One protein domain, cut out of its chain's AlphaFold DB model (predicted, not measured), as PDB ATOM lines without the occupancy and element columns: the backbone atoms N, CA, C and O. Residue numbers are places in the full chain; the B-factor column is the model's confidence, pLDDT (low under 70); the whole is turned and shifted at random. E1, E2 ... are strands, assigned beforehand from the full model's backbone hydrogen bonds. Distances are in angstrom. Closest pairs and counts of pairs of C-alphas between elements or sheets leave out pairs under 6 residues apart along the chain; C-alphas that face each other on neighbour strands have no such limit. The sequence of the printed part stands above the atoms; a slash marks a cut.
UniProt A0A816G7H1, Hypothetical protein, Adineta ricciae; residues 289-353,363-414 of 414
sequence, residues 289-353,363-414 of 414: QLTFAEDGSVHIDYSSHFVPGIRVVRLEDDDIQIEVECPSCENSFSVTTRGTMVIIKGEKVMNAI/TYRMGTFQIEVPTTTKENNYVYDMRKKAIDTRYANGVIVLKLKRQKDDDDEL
ATOM      1  N   GLN A 289     -30.846  15.129 -32.712       35.66
ATOM      2  CA  GLN A 289     -30.723  14.960 -34.160       35.66
ATOM      3  C   GLN A 289     -29.821  13.781 -34.553       35.66
ATOM      4  O   GLN A 289     -28.640  13.760 -34.224       35.66
ATOM      5  N   LEU A 290     -30.384  12.849 -35.321       30.88
ATOM      6  CA  LEU A 290     -29.656  12.109 -36.348       30.88
ATOM      7  C   LEU A 290     -29.679  12.997 -37.591       30.88
ATOM      8  O   LEU A 290     -30.765  13.345 -38.062       30.88
ATOM      9  N   THR A 291     -28.516  13.397 -38.099       34.25
ATOM     10  CA  THR A 291     -28.461  14.140 -39.360       34.25
ATOM     11  C   THR A 291     -28.182  13.138 -40.465       34.25
ATOM     12  O   THR A 291     -27.115  12.529 -40.514       34.25
ATOM     13  N   PHE A 292     -29.176  12.935 -41.319       33.44
ATOM     14  CA  PHE A 292     -29.041  12.113 -42.510       33.44
ATOM     15  C   PHE A 292     -28.460  12.992 -43.613       33.44
ATOM     16  O   PHE A 292     -29.051  14.020 -43.952       33.44
ATOM     17  N   ALA A 293     -27.293  12.624 -44.132       39.72
ATOM     18  CA  ALA A 293     -26.765  13.247 -45.336       39.72
ATOM     19  C   ALA A 293     -27.582  12.801 -46.562       39.72
ATOM     20  O   ALA A 293     -28.280  11.785 -46.531       39.72
ATOM     21  N   GLU A 294     -27.499  13.562 -47.656       34.22
ATOM     22  CA  GLU A 294     -28.213  13.260 -48.909       34.22
ATOM     23  C   GLU A 294     -27.820  11.896 -49.513       34.22
ATOM     24  O   GLU A 294     -28.573  11.333 -50.305       34.22
ATOM     25  N   ASP A 295     -26.674  11.341 -49.109       38.97
ATOM     26  CA  ASP A 295     -26.180  10.022 -49.515       38.97
ATOM     27  C   ASP A 295     -26.687   8.862 -48.639       38.97
ATOM     28  O   ASP A 295     -26.344   7.704 -48.878       38.97
ATOM     29  N   GLY A 296     -27.517   9.154 -47.636       33.09
ATOM     30  CA  GLY A 296     -28.073   8.155 -46.731       33.09
ATOM     31  C   GLY A 296     -27.133   7.727 -45.601       33.09
ATOM     32  O   GLY A 296     -27.488   6.818 -44.847       33.09
ATOM     33  N   SER A 297     -25.972   8.368 -45.434       32.44
ATOM     34  CA  SER A 297     -25.150   8.173 -44.241       32.44
ATOM     35  C   SER A 297     -25.769   8.857 -43.016       32.44
ATOM     36  O   SER A 297     -26.401   9.916 -43.091       32.44
ATOM     37  N   VAL A 298     -25.617   8.207 -41.862       31.56
ATOM     38  CA  VAL A 298     -26.083   8.714 -40.570       31.56
ATOM     39  C   VAL A 298     -24.901   9.365 -39.866       31.56
ATOM     40  O   VAL A 298     -24.007   8.673 -39.380       31.56
ATOM     41  N   HIS A 299     -24.901  10.693 -39.781       32.50
ATOM     42  CA  HIS A 299     -23.926  11.399 -38.962       32.50
ATOM     43  C   HIS A 299     -24.388  11.385 -37.503       32.50
ATOM     44  O   HIS A 299     -25.414  11.973 -37.150       32.50
ATOM     45  N   ILE A 300     -23.621  10.697 -36.654       35.38
ATOM     46  CA  ILE A 300     -23.758  10.772 -35.199       35.38
ATOM     47  C   ILE A 300     -22.908  11.950 -34.738       35.38
ATOM     48  O   ILE A 300     -21.680  11.883 -34.738       35.38
ATOM     49  N   ASP A 301     -23.566  13.046 -34.379       35.84
ATOM     50  CA  ASP A 301     -22.885  14.242 -33.903       35.84
ATOM     51  C   ASP A 301     -22.455  14.032 -32.439       35.84
ATOM     52  O   ASP A 301     -23.252  14.153 -31.502       35.84
ATOM     53  N   TYR A 302     -21.193  13.651 -32.218       39.62
ATOM     54  CA  TYR A 302     -20.611  13.477 -30.881       39.62
ATOM     55  C   TYR A 302     -20.220  14.827 -30.261       39.62
ATOM     56  O   TYR A 302     -19.099  15.020 -29.794       39.62
ATOM     57  N   SER A 303     -21.145  15.782 -30.191       43.34
ATOM     58  CA  SER A 303     -20.926  17.030 -29.452       43.34
ATOM     59  C   SER A 303     -21.151  16.823 -27.940       43.34
ATOM     60  O   SER A 303     -21.917  17.550 -27.294       43.34
ATOM     61  N   SER A 304     -20.556  15.786 -27.344       56.94
ATOM     62  CA  SER A 304     -20.654  15.559 -25.900       56.94
ATOM     63  C   SER A 304     -19.755  16.546 -25.163       56.94
ATOM     64  O   SER A 304     -18.536  16.492 -25.268       56.94
ATOM     65  N   HIS A 305     -20.355  17.462 -24.406       67.94
ATOM     66  CA  HIS A 305     -19.603  18.373 -23.550       67.94
ATOM     67  C   HIS A 305     -19.030  17.612 -22.343       67.94
ATOM     68  O   HIS A 305     -19.776  17.327 -21.412       67.94
ATOM     69  N   PHE A 306     -17.739  17.296 -22.294       79.69
ATOM     70  CA  PHE A 306     -17.146  16.585 -21.153       79.69
ATOM     71  C   PHE A 306     -16.494  17.539 -20.136       79.69
ATOM     72  O   PHE A 306     -16.209  18.698 -20.428       79.69
ATOM     73  N   VAL A 307     -16.268  17.048 -18.912       82.06
ATOM     74  CA  VAL A 307     -15.523  17.767 -17.864       82.06
ATOM     75  C   VAL A 307     -14.162  17.079 -17.685       82.06
ATOM     76  O   VAL A 307     -14.142  15.914 -17.265       82.06
ATOM     77  N   PRO A 308     -13.045  17.743 -18.039       88.44
ATOM     78  CA  PRO A 308     -11.704  17.226 -17.788       88.44
ATOM     79  C   PRO A 308     -11.371  17.228 -16.288       88.44
ATOM     80  O   PRO A 308     -11.996  17.949 -15.509       88.44
ATOM     81  N   GLY A 309     -10.376  16.435 -15.878       84.56
ATOM     82  CA  GLY A 309      -9.824  16.515 -14.522       84.56
ATOM     83  C   GLY A 309      -9.188  17.886 -14.298       84.56
ATOM     84  O   GLY A 309      -8.514  18.392 -15.192       84.56
ATOM     85  N   ILE A 310      -9.425  18.515 -13.145       91.88
ATOM     86  CA  ILE A 310      -8.891  19.845 -12.828       91.88
ATOM     87  C   ILE A 310      -8.190  19.781 -11.482       91.88
ATOM     88  O   ILE A 310      -8.752  19.282 -10.505       91.88
ATOM     89  N   ARG A 311      -6.994  20.356 -11.414       90.00
ATOM     90  CA  ARG A 311      -6.247  20.536 -10.176       90.00
ATOM     91  C   ARG A 311      -5.798  21.984 -10.062       90.00
ATOM     92  O   ARG A 311      -5.251  22.548 -11.000       90.00
ATOM     93  N   VAL A 312      -6.034  22.588  -8.903       89.44
ATOM     94  CA  VAL A 312      -5.573  23.945  -8.587       89.44
ATOM     95  C   VAL A 312      -4.506  23.829  -7.507       89.44
ATOM     96  O   VAL A 312      -4.762  23.286  -6.436       89.44
ATOM     97  N   VAL A 313      -3.302  24.301  -7.807       88.88
ATOM     98  CA  VAL A 313      -2.120  24.214  -6.948       88.88
ATOM     99  C   VAL A 313      -1.688  25.626  -6.577       88.88
ATOM    100  O   VAL A 313      -1.568  26.482  -7.451       88.88
ATOM    101  N   ARG A 314      -1.442  25.874  -5.290       86.75
ATOM    102  CA  ARG A 314      -0.759  27.093  -4.839       86.75
ATOM    103  C   ARG A 314       0.749  26.877  -4.918       86.75
ATOM    104  O   ARG A 314       1.238  25.849  -4.453       86.75
ATOM    105  N   LEU A 315       1.453  27.817  -5.533       89.44
ATOM    106  CA  LEU A 315       2.910  27.836  -5.629       89.44
ATOM    107  C   LEU A 315       3.510  28.621  -4.450       89.44
ATOM    108  O   LEU A 315       2.787  29.279  -3.706       89.44
ATOM    109  N   GLU A 316       4.830  28.538  -4.276       84.25
ATOM    110  CA  GLU A 316       5.544  29.136  -3.133       84.25
ATOM    111  C   GLU A 316       5.400  30.668  -3.048       84.25
ATOM    112  O   GLU A 316       5.373  31.211  -1.948       84.25
ATOM    113  N   ASP A 317       5.217  31.354  -4.181       85.06
ATOM    114  CA  ASP A 317       5.070  32.818  -4.264       85.06
ATOM    115  C   ASP A 317       3.607  33.310  -4.150       85.06
ATOM    116  O   ASP A 317       3.280  34.407  -4.600       85.06
ATOM    117  N   ASP A 318       2.696  32.488  -3.611       81.50
ATOM    118  CA  ASP A 318       1.230  32.680  -3.652       81.50
ATOM    119  C   ASP A 318       0.627  32.738  -5.074       81.50
ATOM    120  O   ASP A 318      -0.565  33.004  -5.242       81.50
ATOM    121  N   ASP A 319       1.414  32.447  -6.110       87.94
ATOM    122  CA  ASP A 319       0.916  32.235  -7.466       87.94
ATOM    123  C   ASP A 319       0.008  30.994  -7.518       87.94
ATOM    124  O   ASP A 319       0.179  30.023  -6.772       87.94
ATOM    125  N   ILE A 320      -0.953  30.990  -8.442       90.38
ATOM    126  CA  ILE A 320      -1.825  29.832  -8.670       90.38
ATOM    127  C   ILE A 320      -1.434  29.138  -9.969       90.38
ATOM    128  O   ILE A 320      -1.287  29.770 -11.014       90.38
ATOM    129  N   GLN A 321      -1.356  27.811  -9.920       94.31
ATOM    130  CA  GLN A 321      -1.291  26.946 -11.087       94.31
ATOM    131  C   GLN A 321      -2.602  26.164 -11.242       94.31
ATOM    132  O   GLN A 321      -3.021  25.455 -10.332       94.31
ATOM    133  N   ILE A 322      -3.245  26.278 -12.402       94.50
ATOM    134  CA  ILE A 322      -4.415  25.483 -12.789       94.50
ATOM    135  C   ILE A 322      -3.947  24.435 -13.799       94.50
ATOM    136  O   ILE A 322      -3.409  24.781 -14.848       94.50
ATOM    137  N   GLU A 323      -4.159  23.165 -13.488       96.50
ATOM    138  CA  GLU A 323      -3.869  22.016 -14.342       96.50
ATOM    139  C   GLU A 323      -5.194  21.410 -14.819       96.50
ATOM    140  O   GLU A 323      -6.075  21.134 -14.005       96.50
ATOM    141  N   VAL A 324      -5.351  21.207 -16.129       95.44
ATOM    142  CA  VAL A 324      -6.526  20.570 -16.741       95.44
ATOM    143  C   VAL A 324      -6.087  19.358 -17.554       95.44
ATOM    144  O   VAL A 324      -5.414  19.496 -18.576       95.44
ATOM    145  N   GLU A 325      -6.482  18.169 -17.112       95.50
ATOM    146  CA  GLU A 325      -6.172  16.887 -17.744       95.50
ATOM    147  C   GLU A 325      -7.032  16.678 -18.989       95.50
ATOM    148  O   GLU A 325      -8.186  16.249 -18.920       95.50
ATOM    149  N   CYS A 326      -6.462  16.979 -20.150       93.38
ATOM    150  CA  CYS A 326      -7.127  16.851 -21.434       93.38
ATOM    151  C   CYS A 326      -6.134  16.343 -22.499       93.38
ATOM    152  O   CYS A 326      -5.525  17.130 -23.236       93.38
ATOM    153  N   PRO A 327      -5.927  15.018 -22.597       91.31
ATOM    154  CA  PRO A 327      -5.071  14.455 -23.632       91.31
ATOM    155  C   PRO A 327      -5.644  14.747 -25.024       91.31
ATOM    156  O   PRO A 327      -6.862  14.743 -25.206       91.31
ATOM    157  N   SER A 328      -4.756  14.992 -25.988       91.00
ATOM    158  CA  SER A 328      -5.090  15.281 -27.391       91.00
ATOM    159  C   SER A 328      -5.868  16.583 -27.623       91.00
ATOM    160  O   SER A 328      -6.709  16.640 -28.514       91.00
ATOM    161  N   CYS A 329      -5.596  17.638 -26.843       92.25
ATOM    162  CA  CYS A 329      -6.201  18.960 -27.068       92.25
ATOM    163  C   CYS A 329      -5.200  20.092 -27.328       92.25
ATOM    164  O   CYS A 329      -5.587  21.253 -27.284       92.25
ATOM    165  N   GLU A 330      -3.931  19.780 -27.609       92.44
ATOM    166  CA  GLU A 330      -2.839  20.762 -27.752       92.44
ATOM    167  C   GLU A 330      -3.194  21.964 -28.641       92.44
ATOM    168  O   GLU A 330      -2.867  23.100 -28.311       92.44
ATOM    169  N   ASN A 331      -3.921  21.714 -29.733       91.75
ATOM    170  CA  ASN A 331      -4.268  22.718 -30.741       91.75
ATOM    171  C   ASN A 331      -5.740  23.154 -30.702       91.75
ATOM    172  O   ASN A 331      -6.189  23.892 -31.576       91.75
ATOM    173  N   SER A 332      -6.505  22.690 -29.718       93.62
ATOM    174  CA  SER A 332      -7.963  22.808 -29.696       93.62
ATOM    175  C   SER A 332      -8.477  23.323 -28.356       93.62
ATOM    176  O   SER A 332      -9.548  22.928 -27.907       93.62
ATOM    177  N   PHE A 333      -7.742  24.229 -27.706       96.50
ATOM    178  CA  PHE A 333      -8.211  24.914 -26.502       96.50
ATOM    179  C   PHE A 333      -7.965  26.426 -26.539       96.50
ATOM    180  O   PHE A 333      -7.137  26.948 -27.283       96.50
ATOM    181  N   SER A 334      -8.720  27.156 -25.723       96.00
ATOM    182  CA  SER A 334      -8.636  28.599 -25.555       96.00
ATOM    183  C   SER A 334      -8.869  28.980 -24.097       96.00
ATOM    184  O   SER A 334      -9.658  28.360 -23.383       96.00
ATOM    185  N   VAL A 335      -8.177  30.033 -23.664       95.81
ATOM    186  CA  VAL A 335      -8.273  30.576 -22.308       95.81
ATOM    187  C   VAL A 335      -8.758  32.012 -22.405       95.81
ATOM    188  O   VAL A 335      -8.199  32.835 -23.137       95.81
ATOM    189  N   THR A 336      -9.822  32.312 -21.674       94.88
ATOM    190  CA  THR A 336     -10.389  33.657 -21.543       94.88
ATOM    191  C   THR A 336     -10.628  33.970 -20.070       94.88
ATOM    192  O   THR A 336     -10.620  33.072 -19.231       94.88
ATOM    193  N   THR A 337     -10.812  35.240 -19.726       92.12
ATOM    194  CA  THR A 337     -11.097  35.670 -18.353       92.12
ATOM    195  C   THR A 337     -12.399  36.457 -18.307       92.12
ATOM    196  O   THR A 337     -12.747  37.161 -19.258       92.12
ATOM    197  N   ARG A 338     -13.151  36.325 -17.210       89.19
ATOM    198  CA  ARG A 338     -14.382  37.087 -16.958       89.19
ATOM    199  C   ARG A 338     -14.462  37.454 -15.479       89.19
ATOM    200  O   ARG A 338     -14.857  36.628 -14.660       89.19
ATOM    201  N   GLY A 339     -14.097  38.688 -15.139       87.69
ATOM    202  CA  GLY A 339     -13.981  39.112 -13.741       87.69
ATOM    203  C   GLY A 339     -12.909  38.292 -13.021       87.69
ATOM    204  O   GLY A 339     -11.774  38.228 -13.485       87.69
ATOM    205  N   THR A 340     -13.288  37.621 -11.936       86.12
ATOM    206  CA  THR A 340     -12.420  36.744 -11.129       86.12
ATOM    207  C   THR A 340     -12.440  35.279 -11.586       86.12
ATOM    208  O   THR A 340     -12.074  34.383 -10.832       86.12
ATOM    209  N   MET A 341     -12.899  35.010 -12.811       89.88
ATOM    210  CA  MET A 341     -12.994  33.656 -13.367       89.88
ATOM    211  C   MET A 341     -12.015  33.470 -14.524       89.88
ATOM    212  O   MET A 341     -11.980  34.289 -15.450       89.88
ATOM    213  N   VAL A 342     -11.283  32.356 -14.513       91.81
ATOM    214  CA  VAL A 342     -10.586  31.818 -15.689       91.81
ATOM    215  C   VAL A 342     -11.525  30.854 -16.399       91.81
ATOM    216  O   VAL A 342     -12.025  29.914 -15.789       91.81
ATOM    217  N   ILE A 343     -11.765  31.077 -17.686       94.75
ATOM    218  CA  ILE A 343     -12.617  30.237 -18.527       94.75
ATOM    219  C   ILE A 343     -11.734  29.501 -19.532       94.75
ATOM    220  O   ILE A 343     -11.112  30.128 -20.391       94.75
ATOM    221  N   ILE A 344     -11.721  28.174 -19.447       95.75
ATOM    222  CA  ILE A 344     -10.937  27.287 -20.312       95.75
ATOM    223  C   ILE A 344     -11.924  26.528 -21.185       95.75
ATOM    224  O   ILE A 344     -12.770  25.805 -20.664       95.75
ATOM    225  N   LYS A 345     -11.842  26.708 -22.501       96.50
ATOM    226  CA  LYS A 345     -12.672  25.985 -23.468       96.50
ATOM    227  C   LYS A 345     -11.792  25.142 -24.357       96.50
ATOM    228  O   LYS A 345     -10.730  25.615 -24.738       96.50
ATOM    229  N   GLY A 346     -12.248  23.973 -24.764       95.25
ATOM    230  CA  GLY A 346     -11.563  23.230 -25.807       95.25
ATOM    231  C   GLY A 346     -12.397  22.114 -26.392       95.25
ATOM    232  O   GLY A 346     -13.572  21.965 -26.069       95.25
ATOM    233  N   GLU A 347     -11.779  21.348 -27.273       93.50
ATOM    234  CA  GLU A 347     -12.386  20.224 -27.963       93.50
ATOM    235  C   GLU A 347     -11.392  19.074 -28.022       93.50
ATOM    236  O   GLU A 347     -10.244  19.242 -28.426       93.50
ATOM    237  N   LYS A 348     -11.822  17.891 -27.597       89.50
ATOM    238  CA  LYS A 348     -11.052  16.665 -27.713       89.50
ATOM    239  C   LYS A 348     -11.635  15.850 -28.856       89.50
ATOM    240  O   LYS A 348     -12.666  15.194 -28.696       89.50
ATOM    241  N   VAL A 349     -10.962  15.926 -29.998       83.25
ATOM    242  CA  VAL A 349     -11.320  15.187 -31.207       83.25
ATOM    243  C   VAL A 349     -10.548  13.873 -31.207       83.25
ATOM    244  O   VAL A 349      -9.351  13.834 -30.918       83.25
ATOM    245  N   MET A 350     -11.242  12.780 -31.498       73.12
ATOM    246  CA  MET A 350     -10.597  11.501 -31.755       73.12
ATOM    247  C   MET A 350      -9.929  11.602 -33.125       73.12
ATOM    248  O   MET A 350     -10.590  11.968 -34.095       73.12
ATOM    249  N   ASN A 351      -8.629  11.309 -33.218       69.81
ATOM    250  CA  ASN A 351      -8.022  11.103 -34.531       69.81
ATOM    251  C   ASN A 351      -8.863  10.038 -35.231       69.81
ATOM    252  O   ASN A 351      -9.120   9.005 -34.612       69.81
ATOM    253  N   ALA A 352      -9.338  10.329 -36.444       54.56
ATOM    254  CA  ALA A 352     -10.143   9.397 -37.217       54.56
ATOM    255  C   ALA A 352      -9.424   8.045 -37.219       54.56
ATOM    256  O   ALA A 352      -8.329   7.912 -37.764       54.56
ATOM    257  N   ILE A 353      -9.990   7.079 -36.500       56.06
ATOM    258  CA  ILE A 353      -9.572   5.698 -36.632       56.06
ATOM    259  C   ILE A 353     -10.262   5.261 -37.912       56.06
ATOM    260  O   ILE A 353     -11.490   5.222 -37.958       56.06
ATOM    261  N   THR A 363     -13.459   3.915 -23.582       63.53
ATOM    262  CA  THR A 363     -13.751   4.577 -22.298       63.53
ATOM    263  C   THR A 363     -13.300   6.036 -22.264       63.53
ATOM    264  O   THR A 363     -13.434   6.705 -21.235       63.53
ATOM    265  N   TYR A 364     -12.721   6.552 -23.351       70.00
ATOM    266  CA  TYR A 364     -12.229   7.919 -23.404       70.00
ATOM    267  C   TYR A 364     -13.387   8.899 -23.590       70.00
ATOM    268  O   TYR A 364     -14.173   8.812 -24.526       70.00
ATOM    269  N   ARG A 365     -13.456   9.902 -22.711       75.56
ATOM    270  CA  ARG A 365     -14.360  11.045 -22.895       75.56
ATOM    271  C   ARG A 365     -13.859  11.897 -24.065       75.56
ATOM    272  O   ARG A 365     -12.659  12.185 -24.103       75.56
ATOM    273  N   MET A 366     -14.760  12.279 -24.971       82.56
ATOM    274  CA  MET A 366     -14.505  13.079 -26.180       82.56
ATOM    275  C   MET A 366     -15.517  14.231 -26.292       82.56
ATOM    276  O   MET A 366     -16.515  14.252 -25.567       82.56
ATOM    277  N   GLY A 367     -15.263  15.160 -27.216       85.44
ATOM    278  CA  GLY A 367     -16.142  16.287 -27.537       85.44
ATOM    279  C   GLY A 367     -15.647  17.614 -26.964       85.44
ATOM    280  O   GLY A 367     -14.461  17.782 -26.690       85.44
ATOM    281  N   THR A 368     -16.529  18.597 -26.812       90.88
ATOM    282  CA  THR A 368     -16.156  19.931 -26.321       90.88
ATOM    283  C   THR A 368     -16.056  19.965 -24.793       90.88
ATOM    284  O   THR A 368     -16.611  19.124 -24.097       90.88
ATOM    285  N   PHE A 369     -15.361  20.942 -24.223       91.19
ATOM    286  CA  PHE A 369     -15.388  21.218 -22.787       91.19
ATOM    287  C   PHE A 369     -15.341  22.721 -22.520       91.19
ATOM    288  O   PHE A 369     -14.779  23.495 -23.296       91.19
ATOM    289  N   GLN A 370     -15.930  23.134 -21.399       94.19
ATOM    290  CA  GLN A 370     -15.805  24.482 -20.852       94.19
ATOM    291  C   GLN A 370     -15.721  24.387 -19.329       94.19
ATOM    292  O   GLN A 370     -16.617  23.846 -18.688       94.19
ATOM    293  N   ILE A 371     -14.659  24.943 -18.759       90.12
ATOM    294  CA  ILE A 371     -14.417  25.003 -17.319       90.12
ATOM    295  C   ILE A 371     -14.347  26.468 -16.904       90.12
ATOM    296  O   ILE A 371     -13.716  27.271 -17.589       90.12
ATOM    297  N   GLU A 372     -14.960  26.801 -15.772       92.06
ATOM    298  CA  GLU A 372     -14.820  28.105 -15.125       92.06
ATOM    299  C   GLU A 372     -14.161  27.914 -13.753       92.06
ATOM    300  O   GLU A 372     -14.720  27.248 -12.883       92.06
ATOM    301  N   VAL A 373     -12.961  28.470 -13.565       88.56
ATOM    302  CA  VAL A 373     -12.192  28.370 -12.318       88.56
ATOM    303  C   VAL A 373     -12.187  29.731 -11.615       88.56
ATOM    304  O   VAL A 373     -11.631  30.685 -12.174       88.56
ATOM    305  N   PRO A 374     -12.784  29.854 -10.415       87.75
ATOM    306  CA  PRO A 374     -12.686  31.073  -9.621       87.75
ATOM    307  C   PRO A 374     -11.261  31.250  -9.091       87.75
ATOM    308  O   PRO A 374     -10.682  30.321  -8.533       87.75
ATOM    309  N   THR A 375     -10.701  32.448  -9.244       81.50
ATOM    310  CA  THR A 375      -9.336  32.774  -8.795       81.50
ATOM    311  C   THR A 375      -9.297  33.437  -7.423       81.50
ATOM    312  O   THR A 375      -8.254  33.461  -6.782       81.50
ATOM    313  N   THR A 376     -10.430  33.928  -6.918       73.94
ATOM    314  CA  THR A 376     -10.533  34.500  -5.570       73.94
ATOM    315  C   THR A 376     -10.933  33.442  -4.551       73.94
ATOM    316  O   THR A 376     -12.001  32.837  -4.669       73.94
ATOM    317  N   THR A 377     -10.134  33.267  -3.500       57.78
ATOM    318  CA  THR A 377     -10.537  32.507  -2.307       57.78
ATOM    319  C   THR A 377     -11.060  33.459  -1.237       57.78
ATOM    320  O   THR A 377     -10.428  34.477  -0.986       57.78
ATOM    321  N   LYS A 378     -12.177  33.123  -0.572       52.34
ATOM    322  CA  LYS A 378     -12.786  33.951   0.494       52.34
ATOM    323  C   LYS A 378     -11.845  34.275   1.663       52.34
ATOM    324  O   LYS A 378     -12.130  35.196   2.416       52.34
ATOM    325  N   GLU A 379     -10.785  33.494   1.843       51.34
ATOM    326  CA  GLU A 379      -9.962  33.529   3.053       51.34
ATOM    327  C   GLU A 379      -8.842  34.569   3.016       51.34
ATOM    328  O   GLU A 379      -8.470  35.064   4.069       51.34
ATOM    329  N   ASN A 380      -8.358  34.962   1.835       55.25
ATOM    330  CA  ASN A 380      -7.303  35.962   1.676       55.25
ATOM    331  C   ASN A 380      -7.663  36.825   0.464       55.25
ATOM    332  O   ASN A 380      -7.859  36.274  -0.620       55.25
ATOM    333  N   ASN A 381      -7.773  38.147   0.640       62.34
ATOM    334  CA  ASN A 381      -8.099  39.142  -0.398       62.34
ATOM    335  C   ASN A 381      -6.994  39.262  -1.474       62.34
ATOM    336  O   ASN A 381      -6.507  40.348  -1.760       62.34
ATOM    337  N   TYR A 382      -6.550  38.153  -2.059       66.38
ATOM    338  CA  TYR A 382      -5.573  38.157  -3.134       66.38
ATOM    339  C   TYR A 382      -6.254  38.490  -4.456       66.38
ATOM    340  O   TYR A 382      -7.213  37.828  -4.868       66.38
ATOM    341  N   VAL A 383      -5.726  39.508  -5.130       75.50
ATOM    342  CA  VAL A 383      -6.080  39.854  -6.504       75.50
ATOM    343  C   VAL A 383      -5.025  39.236  -7.422       75.50
ATOM    344  O   VAL A 383      -3.826  39.450  -7.254       75.50
ATOM    345  N   TYR A 384      -5.461  38.420  -8.378       80.81
ATOM    346  CA  TYR A 384      -4.587  37.852  -9.408       80.81
ATOM    347  C   TYR A 384      -4.651  38.712 -10.665       80.81
ATOM    348  O   TYR A 384      -5.712  39.249 -10.997       80.81
ATOM    349  N   ASP A 385      -3.540  38.817 -11.395       79.06
ATOM    350  CA  ASP A 385      -3.520  39.565 -12.649       79.06
ATOM    351  C   ASP A 385      -4.254  38.783 -13.752       79.06
ATOM    352  O   ASP A 385      -3.725  37.859 -14.373       79.06
ATOM    353  N   MET A 386      -5.507  39.167 -13.996       83.56
ATOM    354  CA  MET A 386      -6.396  38.522 -14.969       83.56
ATOM    355  C   MET A 386      -6.209  39.042 -16.403       83.56
ATOM    356  O   MET A 386      -6.974  38.669 -17.306       83.56
ATOM    357  N   ARG A 387      -5.226  39.920 -16.655       82.44
ATOM    358  CA  ARG A 387      -4.909  40.372 -18.015       82.44
ATOM    359  C   ARG A 387      -4.404  39.174 -18.812       82.44
ATOM    360  O   ARG A 387      -3.501  38.471 -18.381       82.44
ATOM    361  N   LYS A 388      -4.916  38.977 -20.030       74.62
ATOM    362  CA  LYS A 388      -4.558  37.827 -20.890       74.62
ATOM    363  C   LYS A 388      -3.041  37.625 -21.067       74.62
ATOM    364  O   LYS A 388      -2.601  36.504 -21.269       74.62
ATOM    365  N   LYS A 389      -2.244  38.698 -20.987       82.00
ATOM    366  CA  LYS A 389      -0.773  38.656 -21.090       82.00
ATOM    367  C   LYS A 389      -0.061  38.167 -19.819       82.00
ATOM    368  O   LYS A 389       1.109  37.819 -19.904       82.00
ATOM    369  N   ALA A 390      -0.734  38.176 -18.671       84.81
ATOM    370  CA  ALA A 390      -0.182  37.770 -17.380       84.81
ATOM    371  C   ALA A 390      -0.400  36.278 -17.066       84.81
ATOM    372  O   ALA A 390       0.216  35.758 -16.139       84.81
ATOM    373  N   ILE A 391      -1.237  35.588 -17.852       91.44
ATOM    374  CA  ILE A 391      -1.512  34.155 -17.709       91.44
ATOM    375  C   ILE A 391      -0.548  33.373 -18.607       91.44
ATOM    376  O   ILE A 391      -0.723  33.331 -19.826       91.44
ATOM    377  N   ASP A 392       0.461  32.735 -18.011       95.75
ATOM    378  CA  ASP A 392       1.350  31.819 -18.738       95.75
ATOM    379  C   ASP A 392       0.599  30.506 -18.989       95.75
ATOM    380  O   ASP A 392       0.178  29.833 -18.049       95.75
ATOM    381  N   THR A 393       0.382  30.180 -20.261       96.31
ATOM    382  CA  THR A 393      -0.409  29.028 -20.706       96.31
ATOM    383  C   THR A 393       0.487  28.069 -21.469       96.31
ATOM    384  O   THR A 393       1.115  28.466 -22.450       96.31
ATOM    385  N   ARG A 394       0.531  26.803 -21.051       96.81
ATOM    386  CA  ARG A 394       1.330  25.756 -21.704       96.81
ATOM    387  C   ARG A 394       0.550  24.453 -21.790       96.81
ATOM    388  O   ARG A 394      -0.265  24.167 -20.921       96.81
ATOM    389  N   TYR A 395       0.831  23.655 -22.812       96.75
ATOM    390  CA  TYR A 395       0.347  22.283 -22.919       96.75
ATOM    391  C   TYR A 395       1.533  21.329 -22.800       96.75
ATOM    392  O   TYR A 395       2.535  21.511 -23.488       96.75
ATOM    393  N   ALA A 396       1.453  20.344 -21.909       95.31
ATOM    394  CA  ALA A 396       2.495  19.335 -21.756       95.31
ATOM    395  C   ALA A 396       1.894  18.015 -21.270       95.31
ATOM    396  O   ALA A 396       1.118  18.000 -20.319       95.31
ATOM    397  N   ASN A 397       2.279  16.901 -21.901       94.94
ATOM    398  CA  ASN A 397       1.919  15.540 -21.481       94.94
ATOM    399  C   ASN A 397       0.413  15.324 -21.254       94.94
ATOM    400  O   ASN A 397       0.007  14.668 -20.298       94.94
ATOM    401  N   GLY A 398      -0.431  15.891 -22.119       94.75
ATOM    402  CA  GLY A 398      -1.879  15.746 -21.981       94.75
ATOM    403  C   GLY A 398      -2.532  16.701 -20.981       94.75
ATOM    404  O   GLY A 398      -3.717  16.546 -20.698       94.75
ATOM    405  N   VAL A 399      -1.796  17.677 -20.448       96.31
ATOM    406  CA  VAL A 399      -2.284  18.612 -19.429       96.31
ATOM    407  C   VAL A 399      -2.131  20.051 -19.916       96.31
ATOM    408  O   VAL A 399      -1.053  20.465 -20.343       96.31
ATOM    409  N   ILE A 400      -3.212  20.827 -19.830       97.44
ATOM    410  CA  ILE A 400      -3.176  22.284 -19.981       97.44
ATOM    411  C   ILE A 400      -2.774  22.873 -18.629       97.44
ATOM    412  O   ILE A 400      -3.445  22.637 -17.627       97.44
ATOM    413  N   VAL A 401      -1.703  23.657 -18.598       97.19
ATOM    414  CA  VAL A 401      -1.175  24.308 -17.398       97.19
ATOM    415  C   VAL A 401      -1.304  25.818 -17.553       97.19
ATOM    416  O   VAL A 401      -0.769  26.397 -18.500       97.19
ATOM    417  N   LEU A 402      -1.992  26.460 -16.611       96.69
ATOM    418  CA  LEU A 402      -2.126  27.912 -16.514       96.69
ATOM    419  C   LEU A 402      -1.453  28.388 -15.238       96.69
ATOM    420  O   LEU A 402      -1.823  27.934 -14.159       96.69
ATOM    421  N   LYS A 403      -0.511  29.321 -15.340       95.50
ATOM    422  CA  LYS A 403       0.070  30.001 -14.181       95.50
ATOM    423  C   LYS A 403      -0.447  31.428 -14.112       95.50
ATOM    424  O   LYS A 403      -0.305  32.191 -15.069       95.50
ATOM    425  N   LEU A 404      -1.048  31.764 -12.979       92.69
ATOM    426  CA  LEU A 404      -1.566  33.082 -12.665       92.69
ATOM    427  C   LEU A 404      -0.667  33.726 -11.625       92.69
ATOM    428  O   LEU A 404      -0.531  33.205 -10.516       92.69
ATOM    429  N   LYS A 405      -0.102  34.875 -11.993       90.56
ATOM    430  CA  LYS A 405       0.706  35.666 -11.077       90.56
ATOM    431  C   LYS A 405      -0.173  36.458 -10.126       90.56
ATOM    432  O   LYS A 405      -1.150  37.088 -10.553       90.56
ATOM    433  N   ARG A 406       0.189  36.457  -8.848       87.38
ATOM    434  CA  ARG A 406      -0.402  37.363  -7.867       87.38
ATOM    435  C   ARG A 406      -0.079  38.809  -8.258       87.38
ATOM    436  O   ARG A 406       1.066  39.132  -8.579       87.38
ATOM    437  N   GLN A 407      -1.083  39.684  -8.241       84.62
ATOM    438  CA  GLN A 407      -0.841  41.117  -8.344       84.62
ATOM    439  C   GLN A 407      -0.281  41.563  -6.990       84.62
ATOM    440  O   GLN A 407      -0.932  41.390  -5.959       84.62
ATOM    441  N   LYS A 408       0.963  42.048  -6.973       79.88
ATOM    442  CA  LYS A 408       1.456  42.790  -5.814       79.88
ATOM    443  C   LYS A 408       0.722  44.122  -5.836       79.88
ATOM    444  O   LYS A 408       0.724  44.786  -6.871       79.88
ATOM    445  N   ASP A 409       0.024  44.442  -4.754       73.06
ATOM    446  CA  ASP A 409      -0.471  45.797  -4.569       73.06
ATOM    447  C   ASP A 409       0.778  46.678  -4.498       73.06
ATOM    448  O   ASP A 409       1.623  46.481  -3.626       73.06
ATOM    449  N   ASP A 410       0.937  47.605  -5.443       61.81
ATOM    450  CA  ASP A 410       2.046  48.572  -5.462       61.81
ATOM    451  C   ASP A 410       1.895  49.628  -4.333       61.81
ATOM    452  O   ASP A 410       2.499  50.697  -4.375       61.81
ATOM    453  N   ASP A 411       1.096  49.334  -3.301       55.53
ATOM    454  CA  ASP A 411       0.726  50.237  -2.208       55.53
ATOM    455  C   ASP A 411       1.835  50.413  -1.146       55.53
ATOM    456  O   ASP A 411       1.634  51.132  -0.171       55.53
ATOM    457  N   ASP A 412       3.022  49.828  -1.349       51.91
ATOM    458  CA  ASP A 412       4.204  50.049  -0.497       51.91
ATOM    459  C   ASP A 412       5.135  51.188  -1.002       51.91
ATOM    460  O   ASP A 412       6.200  51.408  -0.423       51.91
ATOM    461  N   GLU A 413       4.757  51.956  -2.040       49.16
ATOM    462  CA  GLU A 413       5.459  53.192  -2.469       49.16
ATOM    463  C   GLU A 413       4.636  54.489  -2.257       49.16
ATOM    464  O   GLU A 413       4.556  55.344  -3.145       49.16
ATOM    465  N   LEU A 414       4.050  54.680  -1.065       42.53
ATOM    466  CA  LEU A 414       3.515  55.984  -0.622       42.53
ATOM    467  C   LEU A 414       4.102  56.465   0.708       42.53
ATOM    468  O   LEU A 414       4.001  55.730   1.716       42.53
TER     469      LEU A 414
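What this domain is: This is residues 289 to 353 and 363 to 414 of the 414 residues of the protein "Hypothetical protein" of Adineta ricciae (UniProt A0A816G7H1). Little of the printed part is regular structure: two antiparallel sheets, E1 - E2 - E7 - E6 and E3 - E4 - E5, make a small sandwich, face to face, and tails 289 to 305 and 405 to 414 at opposite ends make its length. The 117 printed residues hold no named helix and seven strands, E1 to E7 in order, with 46 residues: all strand. It is loose, radius of gyration of the C-alphas 18.5 A, spanning 73 by 26 by 25 A.

Where its parts are: Find C-alpha 309 at (-9.824, 16.515, -14.522), where E1, residues 309 to 314, begins; then come E2, 320 to 325, E3, 333 to 338, E4, 341 to 348, 22.3 A, E5, 367 to 374, 23.5 A, E6, 391 to 396, and E7, 399 to 404, which ends at C-alpha 404 at (-1.566, 33.082, -12.665).

How they stand to each other: Look for backbone pairs within hydrogen-bond range: N 311 and O 323, 2.9 A, in hairpin E1 and E2; N 322 and O 402, 2.8 A, between E2 and E7; N 344 and O 371, 2.9 A, between E4 and E5. The sheets' facing parts are 10.2 A centre to centre.

The domain as a whole: Across the cut, C-alphas 353 and 363 are 15.0 A apart. E5 to E6 is a long link. Residues under pLDDT 70 include 289 to 305.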